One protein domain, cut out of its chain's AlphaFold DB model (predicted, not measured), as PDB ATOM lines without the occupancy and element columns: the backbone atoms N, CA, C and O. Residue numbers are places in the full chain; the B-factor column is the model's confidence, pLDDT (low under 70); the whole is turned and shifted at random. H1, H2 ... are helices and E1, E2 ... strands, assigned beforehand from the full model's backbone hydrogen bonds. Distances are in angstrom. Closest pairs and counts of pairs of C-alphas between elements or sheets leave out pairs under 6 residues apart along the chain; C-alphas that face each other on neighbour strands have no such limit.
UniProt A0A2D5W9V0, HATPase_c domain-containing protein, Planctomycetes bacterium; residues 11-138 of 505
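What this domain is: This is residues 11 to 138 of the 505 residues of the protein "HATPase_c domain-containing protein" of Planctomycetes bacterium (UniProt A0A2D5W9V0). A three-stranded sheet forms a slab with H1 and the long H3 side by side over one face, while the small hairpin E2 and E3 lies well beyond the other face. The far end of H3, residues 132 to 138, sticks out. The 128 printed residues hold, in chain order, H1, E1, E2, E3, E4, E5, H2 and H3; the class is mixed, helices and strands, and the sheet E1, E5, E4 is antiparallel. The whole is compact, radius of gyration of the C-alphas 14.9 A, spanning 42 by 34 by 23 A.

Where its parts are: The sheet holds E1, residues 23 to 29, E5, residues 97 to 103, 20.0 A long, and E4, residues 82 to 87. H1 is residues 11 to 18, from C-alpha 11 at (217.318, 285.788, -224.496). H2 is residues 104 to 109. H3, residues 116 to 138, runs 32.6 A to C-alpha 138 at (202.250, 274.796, -224.953). E2 is residues 38 to 42 and E3 residues 52 to 56.

How they stand to each other: E5 is the inner strand: N 99 and O 27 of E1 are 2.8 A apart, N 100 and O 85 of E4 2.9 A. H1 and H3 are on the same face, at heights over the sheet of 8.0 A and 8.5 A. They touch, closest C-alphas Ala 13 and Ile 126 at 5.9 A, with a shallow tilt of 20 degrees, opposite ways; H3 does so with residues 122 to 129 alone. H2 is on the sheet too. In the hairpin E2 and E3, N 40 and O 54 are 2.9 A apart; E2 is apart from E5. Every O i to N i+4 pair is within hydrogen-bond range in H1 and H3; in H2 0 of 2 are, against 2 of 3 O i to N i+3 pairs.

The domain as a whole: The C-alphas farthest apart, Ala 109 and Ala 138, are 45.7 A apart. The printed part has no cut. The link E3 to E4, 25 residues, is long. Mean pLDDT of the printed part is 71.7; residues 32 to 59, 69 to 82, 92 to 94 and 104 to 113 are under 70.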
ATOM      1  N   PRO A  11     215.867 285.611-224.457       81.38
ATOM      2  CA  PRO A  11     217.318 285.788-224.496       81.38
ATOM      3  C   PRO A  11     217.770 287.127-225.091       81.38
ATOM      4  O   PRO A  11     218.741 287.704-224.611       81.38
ATOM      5  N   GLN A  12     217.096 287.638-226.125       80.50
ATOM      6  CA  GLN A  12     217.449 288.910-226.756       80.50
ATOM      7  C   GLN A  12     217.145 290.105-225.850       80.50
ATOM      8  O   GLN A  12     217.970 291.015-225.772       80.50
ATOM      9  N   ALA A  13     216.015 290.095-225.139       78.44
ATOM     10  CA  ALA A  13     215.668 291.143-224.180       78.44
ATOM     11  C   ALA A  13     216.694 291.207-223.029       78.44
ATOM     12  O   ALA A  13     217.252 292.267-222.739       78.44
ATOM     13  N   LEU A  14     217.059 290.050-222.460       83.00
ATOM     14  CA  LEU A  14     218.095 289.963-221.422       83.00
ATOM     15  C   LEU A  14     219.497 290.333-221.938       83.00
ATOM     16  O   LEU A  14     220.267 290.964-221.214       83.00
ATOM     17  N   LEU A  15     219.848 289.971-223.176       84.44
ATOM     18  CA  LEU A  15     221.128 290.346-223.791       84.44
ATOM     19  C   LEU A  15     221.229 291.854-224.032       84.44
ATOM     20  O   LEU A  15     222.273 292.438-223.745       84.44
ATOM     21  N   ARG A  16     220.153 292.492-224.509       83.50
ATOM     22  CA  ARG A  16     220.094 293.954-224.652       83.50
ATOM     23  C   ARG A  16     220.332 294.636-223.314       83.50
ATOM     24  O   ARG A  16     221.141 295.557-223.247       83.50
ATOM     25  N   LEU A  17     219.704 294.139-222.251       83.50
ATOM     26  CA  LEU A  17     219.906 294.666-220.909       83.50
ATOM     27  C   LEU A  17     221.368 294.517-220.463       83.50
ATOM     28  O   LEU A  17     222.006 295.505-220.122       83.50
ATOM     29  N   ARG A  18     221.948 293.318-220.576       84.75
ATOM     30  CA  ARG A  18     223.355 293.050-220.210       84.75
ATOM     31  C   ARG A  18     224.386 293.821-221.035       84.75
ATOM     32  O   ARG A  18     225.522 293.949-220.601       84.75
ATOM     33  N   SER A  19     224.023 294.299-222.223       86.25
ATOM     34  CA  SER A  19     224.915 295.112-223.056       86.25
ATOM     35  C   SER A  19     225.029 296.569-222.595       86.25
ATOM     36  O   SER A  19     225.874 297.305-223.105       86.25
ATOM     37  N   ARG A  20     224.193 297.001-221.641       83.94
ATOM     38  CA  ARG A  20     224.231 298.366-221.120       83.94
ATOM     39  C   ARG A  20     225.412 298.563-220.160       83.94
ATOM     40  O   ARG A  20     225.665 297.689-219.328       83.94
ATOM     41  N   PRO A  21     226.113 299.711-220.227       83.25
ATOM     42  CA  PRO A  21     227.214 300.010-219.317       83.25
ATOM     43  C   PRO A  21     226.751 299.970-217.859       83.25
ATOM     44  O   PRO A  21     225.677 300.474-217.536       83.25
ATOM     45  N   GLY A  22     227.564 299.385-216.980       81.12
ATOM     46  CA  GLY A  22     227.283 299.327-215.544       81.12
ATOM     47  C   GLY A  22     226.350 298.197-215.104       81.12
ATOM     48  O   GLY A  22     226.248 297.969-213.903       81.12
ATOM     49  N   ILE A  23     225.718 297.451-216.024       84.56
ATOM     50  CA  ILE A  23     224.971 296.233-215.681       84.56
ATOM     51  C   ILE A  23     225.917 295.036-215.690       84.56
ATOM     52  O   ILE A  23     226.395 294.608-216.738       84.56
ATOM     53  N   LEU A  24     226.141 294.446-214.520       84.38
ATOM     54  CA  LEU A  24     226.945 293.233-214.382       84.38
ATOM     55  C   LEU A  24     226.135 291.982-214.686       84.38
ATOM     56  O   LEU A  24     226.625 291.042-215.317       84.38
ATOM     57  N   ARG A  25     224.897 291.937-214.186       85.81
ATOM     58  CA  ARG A  25     224.006 290.785-214.334       85.81
ATOM     59  C   ARG A  25     222.569 291.248-214.459       85.81
ATOM     60  O   ARG A  25     222.145 292.169-213.778       85.81
ATOM     61  N   ALA A  26     221.823 290.547-215.301       87.19
ATOM     62  CA  ALA A  26     220.377 290.656-215.371       87.19
ATOM     63  C   ALA A  26     219.776 289.255-215.459       87.19
ATOM     64  O   ALA A  26     220.250 288.428-216.254       87.19
ATOM     65  N   LEU A  27     218.776 288.990-214.625       86.31
ATOM     66  CA  LEU A  27     218.092 287.710-214.498       86.31
ATOM     67  C   LEU A  27     216.585 287.959-214.450       86.31
ATOM     68  O   LEU A  27     216.124 288.835-213.725       86.31
ATOM     69  N   TRP A  28     215.833 287.175-215.212       87.88
ATOM     70  CA  TRP A  28     214.391 287.056-215.033       87.88
ATOM     71  C   TRP A  28     214.128 285.886-214.097       87.88
ATOM     72  O   TRP A  28     214.657 284.794-214.322       87.88
ATOM     73  N   LEU A  29     213.369 286.123-213.037       84.19
ATOM     74  CA  LEU A  29     213.120 285.143-211.993       84.19
ATOM     75  C   LEU A  29     211.626 284.889-211.891       84.19
ATOM     76  O   LEU A  29     210.835 285.826-211.826       84.19
ATOM     77  N   LEU A  30     211.264 283.611-211.872       80.44
ATOM     78  CA  LEU A  30     209.892 283.159-211.703       80.44
ATOM     79  C   LEU A  30     209.738 282.661-210.267       80.44
ATOM     80  O   LEU A  30     210.521 281.798-209.852       80.44
ATOM     81  N   PRO A  31     208.787 283.196-209.488       71.31
ATOM     82  CA  PRO A  31     208.467 282.599-208.207       71.31
ATOM     83  C   PRO A  31     207.952 281.169-208.448       71.31
ATOM     84  O   PRO A  31     207.233 280.933-209.419       71.31
ATOM     85  N   PRO A  32     208.311 280.194-207.600       68.00
ATOM     86  CA  PRO A  32     207.713 278.868-207.684       68.00
ATOM     87  C   PRO A  32     206.193 278.986-207.497       68.00
ATOM     88  O   PRO A  32     205.747 279.659-206.566       68.00
ATOM     89  N   GLU A  33     205.410 278.317-208.350       58.28
ATOM     90  CA  GLU A  33     203.939 278.433-208.472       58.28
ATOM     91  C   GLU A  33     203.126 278.177-207.180       58.28
ATOM     92  O   GLU A  33     201.906 278.307-207.190       58.28
ATOM     93  N   ALA A  34     203.751 277.827-206.048       46.44
ATOM     94  CA  ALA A  34     203.046 277.300-204.879       46.44
ATOM     95  C   ALA A  34     203.496 277.823-203.499       46.44
ATOM     96  O   ALA A  34     203.130 277.220-202.492       46.44
ATOM     97  N   ALA A  35     204.256 278.918-203.389       53.62
ATOM     98  CA  ALA A  35     204.637 279.428-202.064       53.62
ATOM     99  C   ALA A  35     204.626 280.965-201.977       53.62
ATOM    100  O   ALA A  35     205.667 281.592-202.197       53.62
ATOM    101  N   PRO A  36     203.495 281.599-201.606       55.72
ATOM    102  CA  PRO A  36     203.560 282.919-200.981       55.72
ATOM    103  C   PRO A  36     204.571 282.868-199.822       55.72
ATOM    104  O   PRO A  36     204.465 282.016-198.941       55.72
ATOM    105  N   GLY A  37     205.592 283.729-199.867       58.62
ATOM    106  CA  GLY A  37     206.711 283.695-198.917       58.62
ATOM    107  C   GLY A  37     207.923 282.870-199.367       58.62
ATOM    108  O   GLY A  37     208.796 282.589-198.547       58.62
ATOM    109  N   ALA A  38     208.015 282.483-200.647       62.81
ATOM    110  CA  ALA A  38     209.231 281.891-201.194       62.81
ATOM    111  C   ALA A  38     210.422 282.828-200.952       62.81
ATOM    112  O   ALA A  38     210.460 283.958-201.440       62.81
ATOM    113  N   LEU A  39     211.386 282.345-200.174       64.19
ATOM    114  CA  LEU A  39     212.555 283.110-199.785       64.19
ATOM    115  C   LEU A  39     213.643 282.916-200.836       64.19
ATOM    116  O   LEU A  39     214.281 281.863-200.895       64.19
ATOM    117  N   LEU A  40     213.882 283.929-201.660       65.25
ATOM    118  CA  LEU A  40     215.054 283.909-202.519       65.25
ATOM    119  C   LEU A  40     216.241 284.386-201.693       65.25
ATOM    120  O   LEU A  40     216.195 285.455-201.095       65.25
ATOM    121  N   SER A  41     217.283 283.562-201.610       62.66
ATOM    122  CA  SER A  41     218.492 283.897-200.871       62.66
ATOM    123  C   SER A  41     219.743 283.664-201.702       62.66
ATOM    124  O   SER A  41     219.780 282.812-202.589       62.66
ATOM    125  N   ARG A  42     220.785 284.447-201.430       62.69
ATOM    126  CA  ARG A  42     222.118 284.263-202.014       62.69
ATOM    127  C   ARG A  42     223.108 284.110-200.877       62.69
ATOM    128  O   ARG A  42     223.134 284.965-200.010       62.69
ATOM    129  N   GLY A  43     223.916 283.052-200.896       60.38
ATOM    130  CA  GLY A  43     224.849 282.688-199.823       60.38
ATOM    131  C   GLY A  43     224.680 281.221-199.417       60.38
ATOM    132  O   GLY A  43     223.695 280.600-199.795       60.38
ATOM    133  N   LEU A  44     225.662 280.656-198.706       54.56
ATOM    134  CA  LEU A  44     225.640 279.241-198.300       54.56
ATOM    135  C   LEU A  44     224.722 278.986-197.092       54.56
ATOM    136  O   LEU A  44     224.072 277.950-197.054       54.56
ATOM    137  N   ASP A  45     224.612 279.960-196.179       61.56
ATOM    138  CA  ASP A  45     223.792 279.871-194.965       61.56
ATOM    139  C   ASP A  45     222.787 281.036-194.898       61.56
ATOM    140  O   ASP A  45     223.216 282.199-194.862       61.56
ATOM    141  N   PRO A  46     221.464 280.783-194.863       56.12
ATOM    142  CA  PRO A  46     220.460 281.814-194.598       56.12
ATOM    143  C   PRO A  46     220.756 282.535-193.271       56.12
ATOM    144  O   PRO A  46     220.847 281.898-192.225       56.12
ATOM    145  N   GLY A  47     220.945 283.857-193.305       58.22
ATOM    146  CA  GLY A  47     221.287 284.674-192.128       58.22
ATOM    147  C   GLY A  47     222.787 284.822-191.822       58.22
ATOM    148  O   GLY A  47     223.147 285.546-190.892       58.22
ATOM    149  N   GLY A  48     223.674 284.179-192.588       61.50
ATOM    150  CA  GLY A  48     225.121 284.385-192.503       61.50
ATOM    151  C   GLY A  48     225.576 285.789-192.954       61.50
ATOM    152  O   GLY A  48     224.860 286.481-193.674       61.50
ATOM    153  N   PRO A  49     226.811 286.214-192.618       52.38
ATOM    154  CA  PRO A  49     227.333 287.568-192.884       52.38
ATOM    155  C   PRO A  49     227.492 287.906-194.377       52.38
ATOM    156  O   PRO A  49     227.891 289.010-194.735       52.38
ATOM    157  N   ARG A  50     227.218 286.943-195.264       56.81
ATOM    158  CA  ARG A  50     227.220 287.131-196.716       56.81
ATOM    159  C   ARG A  50     225.966 286.635-197.404       56.81
ATOM    160  O   ARG A  50     226.016 286.357-198.605       56.81
ATOM    161  N   SER A  51     224.880 286.504-196.652       56.00
ATOM    162  CA  SER A  51     223.603 286.151-197.227       56.00
ATOM    163  C   SER A  51     222.549 287.209-197.035       56.00
ATOM    164  O   SER A  51     222.509 287.952-196.061       56.00
ATOM    165  N   TRP A  52     221.701 287.275-198.040       63.12
ATOM    166  CA  TRP A  52     220.527 288.112-198.059       63.12
ATOM    167  C   TRP A  52     219.368 287.263-198.528       63.12
ATOM    168  O   TRP A  52     219.568 286.273-199.237       63.12
ATOM    169  N   SER A  53     218.176 287.632-198.084       62.75
ATOM    170  CA  SER A  53     216.969 286.865-198.310       62.75
ATOM    171  C   SER A  53     215.775 287.787-198.482       62.75
ATOM    172  O   SER A  53     215.660 288.766-197.747       62.75
ATOM    173  N   PHE A  54     214.897 287.479-199.426       67.31
ATOM    174  CA  PHE A  54     213.725 288.290-199.727       67.31
ATOM    175  C   PHE A  54     212.524 287.398-199.997       67.31
ATOM    176  O   PHE A  54     212.638 286.387-200.695       67.31
ATOM    177  N   SER A  55     211.387 287.776-199.416       66.06
ATOM    178  CA  SER A  55     210.128 287.059-199.580       66.06
ATOM    179  C   SER A  55     209.471 287.504-200.875       66.06
ATOM    180  O   SER A  55     209.030 288.644-201.034       66.06
ATOM    181  N   LEU A  56     209.418 286.593-201.838       62.44
ATOM    182  CA  LEU A  56     208.766 286.839-203.112       62.44
ATOM    183  C   LEU A  56     207.250 286.941-202.920       62.44
ATOM    184  O   LEU A  56     206.624 286.076-202.307       62.44
ATOM    185  N   GLY A  57     206.662 288.001-203.476       57.12
ATOM    186  CA  GLY A  57     205.213 288.172-203.597       57.12
ATOM    187  C   GLY A  57     204.517 288.948-202.473       57.12
ATOM    188  O   GLY A  57     203.490 289.548-202.764       57.12
ATOM    189  N   SER A  58     205.057 288.997-201.248       63.81
ATOM    190  CA  SER A  58     204.532 289.867-200.173       63.81
ATOM    191  C   SER A  58     205.153 291.256-200.178       63.81
ATOM    192  O   SER A  58     204.537 292.212-199.722       63.81
ATOM    193  N   ASP A  59     206.389 291.350-200.672       65.88
ATOM    194  CA  ASP A  59     207.202 292.531-200.435       65.88
ATOM    195  C   ASP A  59     207.254 293.465-201.643       65.88
ATOM    196  O   ASP A  59     207.601 294.613-201.441       65.88
ATOM    197  N   LEU A  60     206.939 293.033-202.867       75.31
ATOM    198  CA  LEU A  60     207.082 293.862-204.074       75.31
ATOM    199  C   LEU A  60     205.756 293.944-204.839       75.31
ATOM    200  O   LEU A  60     205.315 292.946-205.424       75.31
ATOM    201  N   GLU A  61     205.134 295.119-204.846       81.56
ATOM    202  CA  GLU A  61     203.861 295.351-205.533       81.56
ATOM    203  C   GLU A  61     204.048 295.425-207.063       81.56
ATOM    204  O   GLU A  61     205.125 295.784-207.553       81.56
ATOM    205  N   PRO A  62     203.038 295.069-207.878       82.81
ATOM    206  CA  PRO A  62     203.102 295.259-209.326       82.81
ATOM    207  C   PRO A  62     203.366 296.726-209.699       82.81
ATOM    208  O   PRO A  62     202.648 297.623-209.268       82.81
ATOM    209  N   GLY A  63     204.378 296.971-210.533       84.44
ATOM    210  CA  GLY A  63     204.834 298.320-210.885       84.44
ATOM    211  C   GLY A  63     205.849 298.926-209.928       84.44
ATOM    212  O   GLY A  63     206.304 300.043-210.164       84.44
ATOM    213  N   GLU A  64     206.217 298.217-208.866       85.25
ATOM    214  CA  GLU A  64     207.234 298.674-207.936       85.25
ATOM    215  C   GLU A  64     208.640 298.346-208.460       85.25
ATOM    216  O   GLU A  64     208.933 297.233-208.917       85.25
ATOM    217  N   VAL A  65     209.531 299.332-208.350       84.88
ATOM    218  CA  VAL A  65     210.977 299.136-208.430       84.88
ATOM    219  C   VAL A  65     211.541 299.319-207.033       84.88
ATOM    220  O   VAL A  65     211.390 300.379-206.429       84.88
ATOM    221  N   ARG A  66     212.216 298.294-206.517       83.94
ATOM    222  CA  ARG A  66     212.848 298.339-205.202       83.94
ATOM    223  C   ARG A  66     214.357 298.250-205.325       83.94
ATOM    224  O   ARG A  66     214.905 297.306-205.894       83.94
ATOM    225  N   ARG A  67     215.014 299.234-204.716       83.06
ATOM    226  CA  ARG A  67     216.456 299.280-204.470       83.06
ATOM    227  C   ARG A  67     216.666 299.045-202.979       83.06
ATOM    228  O   ARG A  67     216.490 299.987-202.206       83.06
ATOM    229  N   PRO A  68     216.907 297.804-202.531       70.81
ATOM    230  CA  PRO A  68     217.079 297.542-201.112       70.81
ATOM    231  C   PRO A  68     218.269 298.346-200.570       70.81
ATOM    232  O   PRO A  68     219.386 298.235-201.074       70.81
ATOM    233  N   ASP A  69     218.007 299.178-199.558       63.78
ATOM    234  CA  ASP A  69     219.037 299.962-198.873       63.78
ATOM    235  C   ASP A  69     220.018 299.000-198.180       63.78
ATOM    236  O   ASP A  69     219.569 298.127-197.425       63.78
ATOM    237  N   PRO A  70     221.344 299.149-198.370       56.25
ATOM    238  CA  PRO A  70     222.341 298.372-197.639       56.25
ATOM    239  C   PRO A  70     222.231 298.462-196.104       56.25
ATOM    240  O   PRO A  70     222.825 297.633-195.417       56.25
ATOM    241  N   ARG A  71     221.493 299.439-195.549       52.31
ATOM    242  CA  ARG A  71     221.281 299.634-194.101       52.31
ATOM    243  C   ARG A  71     219.944 299.098-193.556       52.31
ATOM    244  O   ARG A  71     219.719 299.193-192.351       52.31
ATOM    245  N   GLY A  72     219.055 298.570-194.404       53.75
ATOM    246  CA  GLY A  72     217.727 298.065-194.013       53.75
ATOM    247  C   GLY A  72     217.713 296.620-193.480       53.75
ATOM    248  O   GLY A  72     218.755 295.990-193.339       53.75
ATOM    249  N   GLN A  73     216.516 296.063-193.218       46.56
ATOM    250  CA  GLN A  73     216.271 294.684-192.719       46.56
ATOM    251  C   GLN A  73     216.950 293.554-193.526       46.56
ATOM    252  O   GLN A  73     217.018 292.416-193.060       46.56
ATOM    253  N   VAL A  74     217.480 293.857-194.710       51.47
ATOM    254  CA  VAL A  74     218.295 292.956-195.520       51.47
ATOM    255  C   VAL A  74     219.763 293.297-195.259       51.47
ATOM    256  O   VAL A  74     220.266 294.302-195.754       51.47
ATOM    257  N   ARG A  75     220.473 292.470-194.480       47.78
ATOM    258  CA  ARG A  75     221.926 292.614-194.269       47.78
ATOM    259  C   ARG A  75     222.679 292.379-195.586       47.78
ATOM    260  O   ARG A  75     223.114 291.272-195.876       47.78
ATOM    261  N   LEU A  76     222.855 293.424-196.393       51.53
ATOM    262  CA  LEU A  76     223.624 293.396-197.646       51.53
ATOM    263  C   LEU A  76     225.120 293.680-197.408       51.53
ATOM    264  O   LEU A  76     225.786 294.280-198.247       51.53
ATOM    265  N   GLU A  77     225.682 293.233-196.280       48.62
ATOM    266  CA  GLU A  77     227.073 293.526-195.882       48.62
ATOM    267  C   GLU A  77     228.129 292.930-196.841       48.62
ATOM    268  O   GLU A  77     229.305 293.280-196.780       48.62
ATOM    269  N   ALA A  78     227.724 292.055-197.769       49.66
ATOM    270  CA  ALA A  78     228.634 291.286-198.617       49.66
ATOM    271  C   ALA A  78     228.577 291.575-200.117       49.66
ATOM    272  O   ALA A  78     229.319 290.943-200.871       49.66
ATOM    273  N   LEU A  79     227.723 292.495-200.571       49.38
ATOM    274  CA  LEU A  79     227.664 292.831-201.997       49.38
ATOM    275  C   LEU A  79     228.802 293.752-202.455       49.38
ATOM    276  O   LEU A  79     228.948 293.972-203.654       49.38
ATOM    277  N   GLY A  80     229.654 294.237-201.546       60.34
ATOM    278  CA  GLY A  80     230.675 295.215-201.910       60.34
ATOM    279  C   GLY A  80     230.014 296.446-202.545       60.34
ATOM    280  O   GLY A  80     228.943 296.848-202.092       60.34
ATOM    281  N   PRO A  81     230.599 297.040-203.596       64.12
ATOM    282  CA  PRO A  81     230.049 298.219-204.233       64.12
ATOM    283  C   PRO A  81     228.979 297.862-205.274       64.12
ATOM    284  O   PRO A  81     229.049 298.357-206.387       64.12
ATOM    285  N   LEU A  82     228.027 296.970-204.995       65.88
ATOM    286  CA  LEU A  82     226.996 296.594-205.973       65.88
ATOM    287  C   LEU A  82     225.620 297.101-205.554       65.88
ATOM    288  O   LEU A  82     225.218 296.943-204.403       65.88
ATOM    289  N   GLU A  83     224.890 297.683-206.503       72.69
ATOM    290  CA  GLU A  83     223.487 298.060-206.340       72.69
ATOM    291  C   GLU A  83     222.605 296.982-206.980       72.69
ATOM    292  O   GLU A  83     222.782 296.607-208.147       72.69
ATOM    293  N   LEU A  84     221.676 296.459-206.180       76.81
ATOM    294  CA  LEU A  84     220.669 295.496-206.603       76.81
ATOM    295  C   LEU A  84     219.380 296.245-206.934       76.81
ATOM    296  O   LEU A  84     218.915 297.050-206.130       76.81
ATOM    297  N   VAL A  85     218.776 295.931-208.076       78.88
ATOM    298  CA  VAL A  85     217.472 296.473-208.452       78.88
ATOM    299  C   VAL A  85     216.513 295.337-208.765       78.88
ATOM    300  O   VAL A  85     216.815 294.464-209.583       78.88
ATOM    301  N   LEU A  86     215.365 295.352-208.093       81.12
ATOM    302  CA  LEU A  86     214.256 294.436-208.328       81.12
ATOM    303  C   LEU A  86     213.109 295.222-208.955       81.12
ATOM    304  O   LEU A  86     212.677 296.222-208.387       81.12
ATOM    305  N   ALA A  87     212.616 294.779-210.107       80.94
ATOM    306  CA  ALA A  87     211.477 295.401-210.773       80.94
ATOM    307  C   ALA A  87     210.393 294.360-211.049       80.94
ATOM    308  O   ALA A  87     210.664 293.326-211.669       80.94
ATOM    309  N   ARG A  88     209.164 294.645-210.607       82.12
ATOM    310  CA  ARG A  88     207.983 293.841-210.932       82.12
ATOM    311  C   ARG A  88     207.126 294.599-211.944       82.12
ATOM    312  O   ARG A  88     206.676 295.701-211.634       82.12
ATOM    313  N   PRO A  89     206.886 294.056-213.146       82.62
ATOM    314  CA  PRO A  89     206.053 294.731-214.135       82.62
ATOM    315  C   PRO A  89     204.602 294.885-213.649       82.62
ATOM    316  O   PRO A  89     204.095 294.094-212.849       82.62
ATOM    317  N   VAL A  90     203.924 295.933-214.126       80.06
ATOM    318  CA  VAL A  90     202.491 296.152-213.864       80.06
ATOM    319  C   VAL A  90     201.671 295.163-214.688       80.06
ATOM    320  O   VAL A  90     201.850 295.086-215.902       80.06
ATOM    321  N   GLY A  91     200.719 294.474-214.048       74.81
ATOM    322  CA  GLY A  91     199.756 293.605-214.739       74.81
ATOM    323  C   GLY A  91     200.302 292.239-215.153       74.81
ATOM    324  O   GLY A  91     199.691 291.571-215.981       74.81
ATOM    325  N   GLY A  92     201.439 291.832-214.589       63.59
ATOM    326  CA  GLY A  92     202.072 290.567-214.910       63.59
ATOM    327  C   GLY A  92     201.374 289.348-214.311       63.59
ATOM    328  O   GLY A  92     201.441 289.125-213.100       63.59
ATOM    329  N   GLU A  93     200.732 288.540-215.159       64.38
ATOM    330  CA  GLU A  93     200.118 287.259-214.775       64.38
ATOM    331  C   GLU A  93     201.164 286.198-214.399       64.38
ATOM    332  O   GLU A  93     200.861 285.272-213.651       64.38
ATOM    333  N   SER A  94     202.409 286.343-214.873       67.44
ATOM    334  CA  SER A  94     203.477 285.363-214.633       67.44
ATOM    335  C   SER A  94     204.048 285.406-213.212       67.44
ATOM    336  O   SER A  94     204.759 284.493-212.792       67.44
ATOM    337  N   GLY A  95     203.804 286.502-212.483       73.50
ATOM    338  CA  GLY A  95     204.400 286.753-211.170       73.50
ATOM    339  C   GLY A  95     205.923 286.946-211.187       73.50
ATOM    340  O   GLY A  95     206.518 287.079-210.118       73.50
ATOM    341  N   GLY A  96     206.559 286.965-212.362       82.50
ATOM    342  CA  GLY A  96     208.002 287.111-212.489       82.50
ATOM    343  C   GLY A  96     208.505 288.510-212.135       82.50
ATOM    344  O   GLY A  96     207.755 289.488-212.094       82.50
ATOM    345  N   PHE A  97     209.802 288.608-211.869       85.06
ATOM    346  CA  PHE A  97     210.463 289.878-211.588       85.06
ATOM    347  C   PHE A  97     211.859 289.913-212.202       85.06
ATOM    348  O   PHE A  97     212.546 288.897-212.367       85.06
ATOM    349  N   LEU A  98     212.277 291.125-212.545       86.50
ATOM    350  CA  LEU A  98     213.583 291.408-213.101       86.50
ATOM    351  C   LEU A  98     214.556 291.724-211.967       86.50
ATOM    352  O   LEU A  98     214.340 292.654-211.194       86.50
ATOM    353  N   TRP A  99     215.647 290.971-211.906       87.06
ATOM    354  CA  TRP A  99     216.784 291.225-211.032       87.06
ATOM    355  C   TRP A  99     217.925 291.800-211.861       87.06
ATOM    356  O   TRP A  99     218.386 291.164-212.813       87.06
ATOM    357  N   VAL A 100     218.442 292.959-211.451       85.69
ATOM    358  CA  VAL A 100     219.610 293.608-212.063       85.69
ATOM    359  C   VAL A 100     220.685 293.883-211.008       85.69
ATOM    360  O   VAL A 100     220.395 294.444-209.957       85.69
ATOM    361  N   GLU A 101     221.930 293.489-211.288       85.75
ATOM    362  CA  GLU A 101     223.118 293.847-210.495       85.75
ATOM    363  C   GLU A 101     223.923 294.901-211.249       85.75
ATOM    364  O   GLU A 101     224.269 294.688-212.417       85.75
ATOM    365  N   THR A 102     224.249 296.004-210.577       81.38
ATOM    366  CA  THR A 102     224.991 297.131-211.159       81.38
ATOM    367  C   THR A 102     226.181 297.551-210.288       81.38
ATOM    368  O   THR A 102     226.186 297.291-209.085       81.38
ATOM    369  N   GLU A 103     227.217 298.163-210.872       79.44
ATOM    370  CA  GLU A 103     228.374 298.696-210.122       79.44
ATOM    371  C   GLU A 103     228.063 300.067-209.475       79.44
ATOM    372  O   GLU A 103     227.775 301.033-210.176       79.44
ATOM    373  N   GLN A 104     228.209 300.208-208.148       61.66
ATOM    374  CA  GLN A 104     227.990 301.454-207.375       61.66
ATOM    375  C   GLN A 104     228.853 302.626-207.849       61.66
ATOM    376  O   GLN A 104     228.448 303.774-207.685       61.66
ATOM    377  N   ALA A 105     230.038 302.381-208.422       51.28
ATOM    378  CA  ALA A 105     230.895 303.456-208.934       51.28
ATOM    379  C   ALA A 105     230.204 304.260-210.055       51.28
ATOM    380  O   ALA A 105     230.535 305.421-210.296       51.28
ATOM    381  N   VAL A 106     229.189 303.666-210.689       48.28
ATOM    382  CA  VAL A 106     228.342 304.302-211.692       48.28
ATOM    383  C   VAL A 106     227.200 305.108-211.056       48.28
ATOM    384  O   VAL A 106     226.808 306.115-211.629       48.28
ATOM    385  N   ALA A 107     226.734 304.781-209.845       47.09
ATOM    386  CA  ALA A 107     225.633 305.492-209.174       47.09
ATOM    387  C   ALA A 107     225.975 306.949-208.784       47.09
ATOM    388  O   ALA A 107     225.084 307.787-208.657       47.09
ATOM    389  N   GLY A 108     227.265 307.270-208.620       46.97
ATOM    390  CA  GLY A 108     227.732 308.636-208.342       46.97
ATOM    391  C   GLY A 108     228.096 309.463-209.582       46.97
ATOM    392  O   GLY A 108     228.007 310.688-209.537       46.97
ATOM    393  N   ALA A 109     228.506 308.822-210.686       44.38
ATOM    394  CA  ALA A 109     228.979 309.497-211.905       44.38
ATOM    395  C   ALA A 109     227.952 309.484-213.057       44.38
ATOM    396  O   ALA A 109     227.904 310.419-213.853       44.38
ATOM    397  N   LEU A 110     227.076 308.476-213.109       45.69
ATOM    398  CA  LEU A 110     225.761 308.559-213.737       45.69
ATOM    399  C   LEU A 110     224.762 308.873-212.622       45.69
ATOM    400  O   LEU A 110     224.112 307.977-212.093       45.69
ATOM    401  N   ALA A 111     224.594 310.153-212.291       48.00
ATOM    402  CA  ALA A 111     223.584 310.633-211.338       48.00
ATOM    403  C   ALA A 111     222.117 310.345-211.761       48.00
ATOM    404  O   ALA A 111     221.192 310.970-211.252       48.00
ATOM    405  N   GLY A 112     221.887 309.431-212.708       55.72
ATOM    406  CA  GLY A 112     220.572 309.053-213.211       55.72
ATOM    407  C   GLY A 112     220.219 307.569-213.106       55.72
ATOM    408  O   GLY A 112     219.064 307.257-213.372       55.72
ATOM    409  N   GLY A 113     221.146 306.662-212.740       67.50
ATOM    410  CA  GLY A 113     220.882 305.211-212.761       67.50
ATOM    411  C   GLY A 113     220.214 304.740-214.068       67.50
ATOM    412  O   GLY A 113     220.235 305.441-215.079       67.50
ATOM    413  N   LEU A 114     219.595 303.559-214.068       73.25
ATOM    414  CA  LEU A 114     218.469 303.335-214.981       73.25
ATOM    415  C   LEU A 114     217.220 303.909-214.301       73.25
ATOM    416  O   LEU A 114     216.950 303.522-213.157       73.25
ATOM    417  N   PRO A 115     216.466 304.807-214.954       84.62
ATOM    418  CA  PRO A 115     215.234 305.324-214.381       84.62
ATOM    419  C   PRO A 115     214.228 304.186-214.180       84.62
ATOM    420  O   PRO A 115     214.138 303.268-214.996       84.62
ATOM    421  N   ASP A 116     213.437 304.263-213.107       85.50
ATOM    422  CA  ASP A 116     212.457 303.223-212.745       85.50
ATOM    423  C   ASP A 116     211.500 302.900-213.883       85.50
ATOM    424  O   ASP A 116     211.216 301.735-214.147       85.50
ATOM    425  N   ALA A 117     211.072 303.929-214.616       84.19
ATOM    426  CA  ALA A 117     210.220 303.774-215.785       84.19
ATOM    427  C   ALA A 117     210.844 302.858-216.852       84.19
ATOM    428  O   ALA A 117     210.150 302.024-217.427       84.19
ATOM    429  N   GLU A 118     212.154 302.969-217.085       85.44
ATOM    430  CA  GLU A 118     212.853 302.154-218.077       85.44
ATOM    431  C   GLU A 118     213.054 300.714-217.587       85.44
ATOM    432  O   GLU A 118     212.874 299.769-218.353       85.44
ATOM    433  N   LEU A 119     213.360 300.519-216.301       82.38
ATOM    434  CA  LEU A 119     213.437 299.183-215.698       82.38
ATOM    435  C   LEU A 119     212.090 298.459-215.722       82.38
ATOM    436  O   LEU A 119     212.051 297.261-216.004       82.38
ATOM    437  N   LEU A 120     210.995 299.172-215.460       85.50
ATOM    438  CA  LEU A 120     209.640 298.631-215.556       85.50
ATOM    439  C   LEU A 120     209.266 298.295-216.999       85.50
ATOM    440  O   LEU A 120     208.650 297.258-217.241       85.50
ATOM    441  N   GLU A 121     209.661 299.128-217.965       87.12
ATOM    442  CA  GLU A 121     209.451 298.842-219.384       87.12
ATOM    443  C   GLU A 121     210.217 297.588-219.824       87.12
ATOM    444  O   GLU A 121     209.625 296.698-220.432       87.12
ATOM    445  N   LEU A 122     211.488 297.461-219.437       83.50
ATOM    446  CA  LEU A 122     212.309 296.274-219.687       83.50
ATOM    447  C   LEU A 122     211.747 295.022-219.007       83.50
ATOM    448  O   LEU A 122     211.690 293.962-219.627       83.50
ATOM    449  N   ALA A 123     211.319 295.127-217.747       84.19
ATOM    450  CA  ALA A 123     210.695 294.020-217.031       84.19
ATOM    451  C   ALA A 123     209.420 293.551-217.748       84.19
ATOM    452  O   ALA A 123     209.211 292.351-217.906       84.19
ATOM    453  N   ARG A 124     208.620 294.493-218.261       86.12
ATOM    454  CA  ARG A 124     207.422 294.205-219.053       86.12
ATOM    455  C   ARG A 124     207.757 293.560-220.402       86.12
ATOM    456  O   ARG A 124     207.090 292.611-220.798       86.12
ATOM    457  N   GLU A 125     208.785 294.031-221.110       86.88
ATOM    458  CA  GLU A 125     209.249 293.396-222.357       86.88
ATOM    459  C   GLU A 125     209.691 291.943-222.130       86.88
ATOM    460  O   GLU A 125     209.341 291.053-222.906       86.88
ATOM    461  N   ILE A 126     210.450 291.702-221.059       84.56
ATOM    462  CA  ILE A 126     210.938 290.374-220.675       84.56
ATOM    463  C   ILE A 126     209.767 289.465-220.295       84.56
ATOM    464  O   ILE A 126     209.737 288.313-220.728       84.56
ATOM    465  N   GLU A 127     208.787 289.977-219.548       86.06
ATOM    466  CA  GLU A 127     207.577 289.230-219.213       86.06
ATOM    467  C   GLU A 127     206.782 288.832-220.462       86.06
ATOM    468  O   GLU A 127     206.446 287.659-220.619       86.06
ATOM    469  N   TYR A 128     206.536 289.768-221.385       86.50
ATOM    470  CA  TYR A 128     205.844 289.450-222.635       86.50
ATOM    471  C   TYR A 128     206.591 288.392-223.448       86.50
ATOM    472  O   TYR A 128     205.975 287.446-223.937       86.50
ATOM    473  N   ALA A 129     207.916 288.508-223.558       82.94
ATOM    474  CA  ALA A 129     208.731 287.526-224.265       82.94
ATOM    475  C   ALA A 129     208.705 286.141-223.595       82.94
ATOM    476  O   ALA A 129     208.795 285.118-224.276       82.94
ATOM    477  N   HIS A 130     208.587 286.094-222.267       82.31
ATOM    478  CA  HIS A 130     208.459 284.851-221.516       82.31
ATOM    479  C   HIS A 130     207.086 284.192-221.709       82.31
ATOM    480  O   HIS A 130     207.025 282.996-221.999       82.31
ATOM    481  N   LEU A 131     205.997 284.961-221.612       84.12
ATOM    482  CA  LEU A 131     204.635 284.471-221.846       84.12
ATOM    483  C   LEU A 131     204.459 283.940-223.276       84.12
ATOM    484  O   LEU A 131     203.863 282.880-223.466       84.12
ATOM    485  N   ASP A 132     205.030 284.622-224.272       84.56
ATOM    486  CA  ASP A 132     205.016 284.164-225.667       84.56
ATOM    487  C   ASP A 132     205.782 282.840-225.843       84.56
ATOM    488  O   ASP A 132     205.331 281.929-226.540       84.56
ATOM    489  N   GLN A 133     206.910 282.673-225.139       81.94
ATOM    490  CA  GLN A 133     207.653 281.414-225.144       81.94
ATOM    491  C   GLN A 133     206.845 280.264-224.519       81.94
ATOM    492  O   GLN A 133     206.790 279.187-225.116       81.94
ATOM    493  N   ILE A 134     206.189 280.488-223.373       82.44
ATOM    494  CA  ILE A 134     205.302 279.493-222.745       82.44
ATOM    495  C   ILE A 134     204.160 279.126-223.696       82.44
ATOM    496  O   ILE A 134     203.882 277.945-223.897       82.44
ATOM    497  N   ALA A 135     203.515 280.116-224.319       82.69
ATOM    498  CA  ALA A 135     202.427 279.880-225.260       82.69
ATOM    499  C   ALA A 135     202.884 279.042-226.467       82.69
ATOM    500  O   ALA A 135     202.185 278.116-226.882       82.69
ATOM    501  N   LEU A 136     204.078 279.319-226.999       81.50
ATOM    502  CA  LEU A 136     204.669 278.565-228.103       81.50
ATOM    503  C   LEU A 136     205.040 277.130-227.703       81.50
ATOM    504  O   LEU A 136     204.865 276.204-228.497       81.50
ATOM    505  N   GLU A 137     205.570 276.928-226.498       77.75
ATOM    506  CA  GLU A 137     205.870 275.597-225.961       77.75
ATOM    507  C   GLU A 137     204.586 274.793-225.732       77.75
ATOM    508  O   GLU A 137     204.489 273.664-226.215       77.75
ATOM    509  N   ALA A 138     203.563 275.404-225.131       77.50
ATOM    510  CA  ALA A 138     202.250 274.796-224.953       77.50
ATOM    511  C   ALA A 138     201.584 274.443-226.293       77.50
ATOM    512  O   ALA A 138     200.985 273.377-226.424       77.50
TER     513      ALA A 138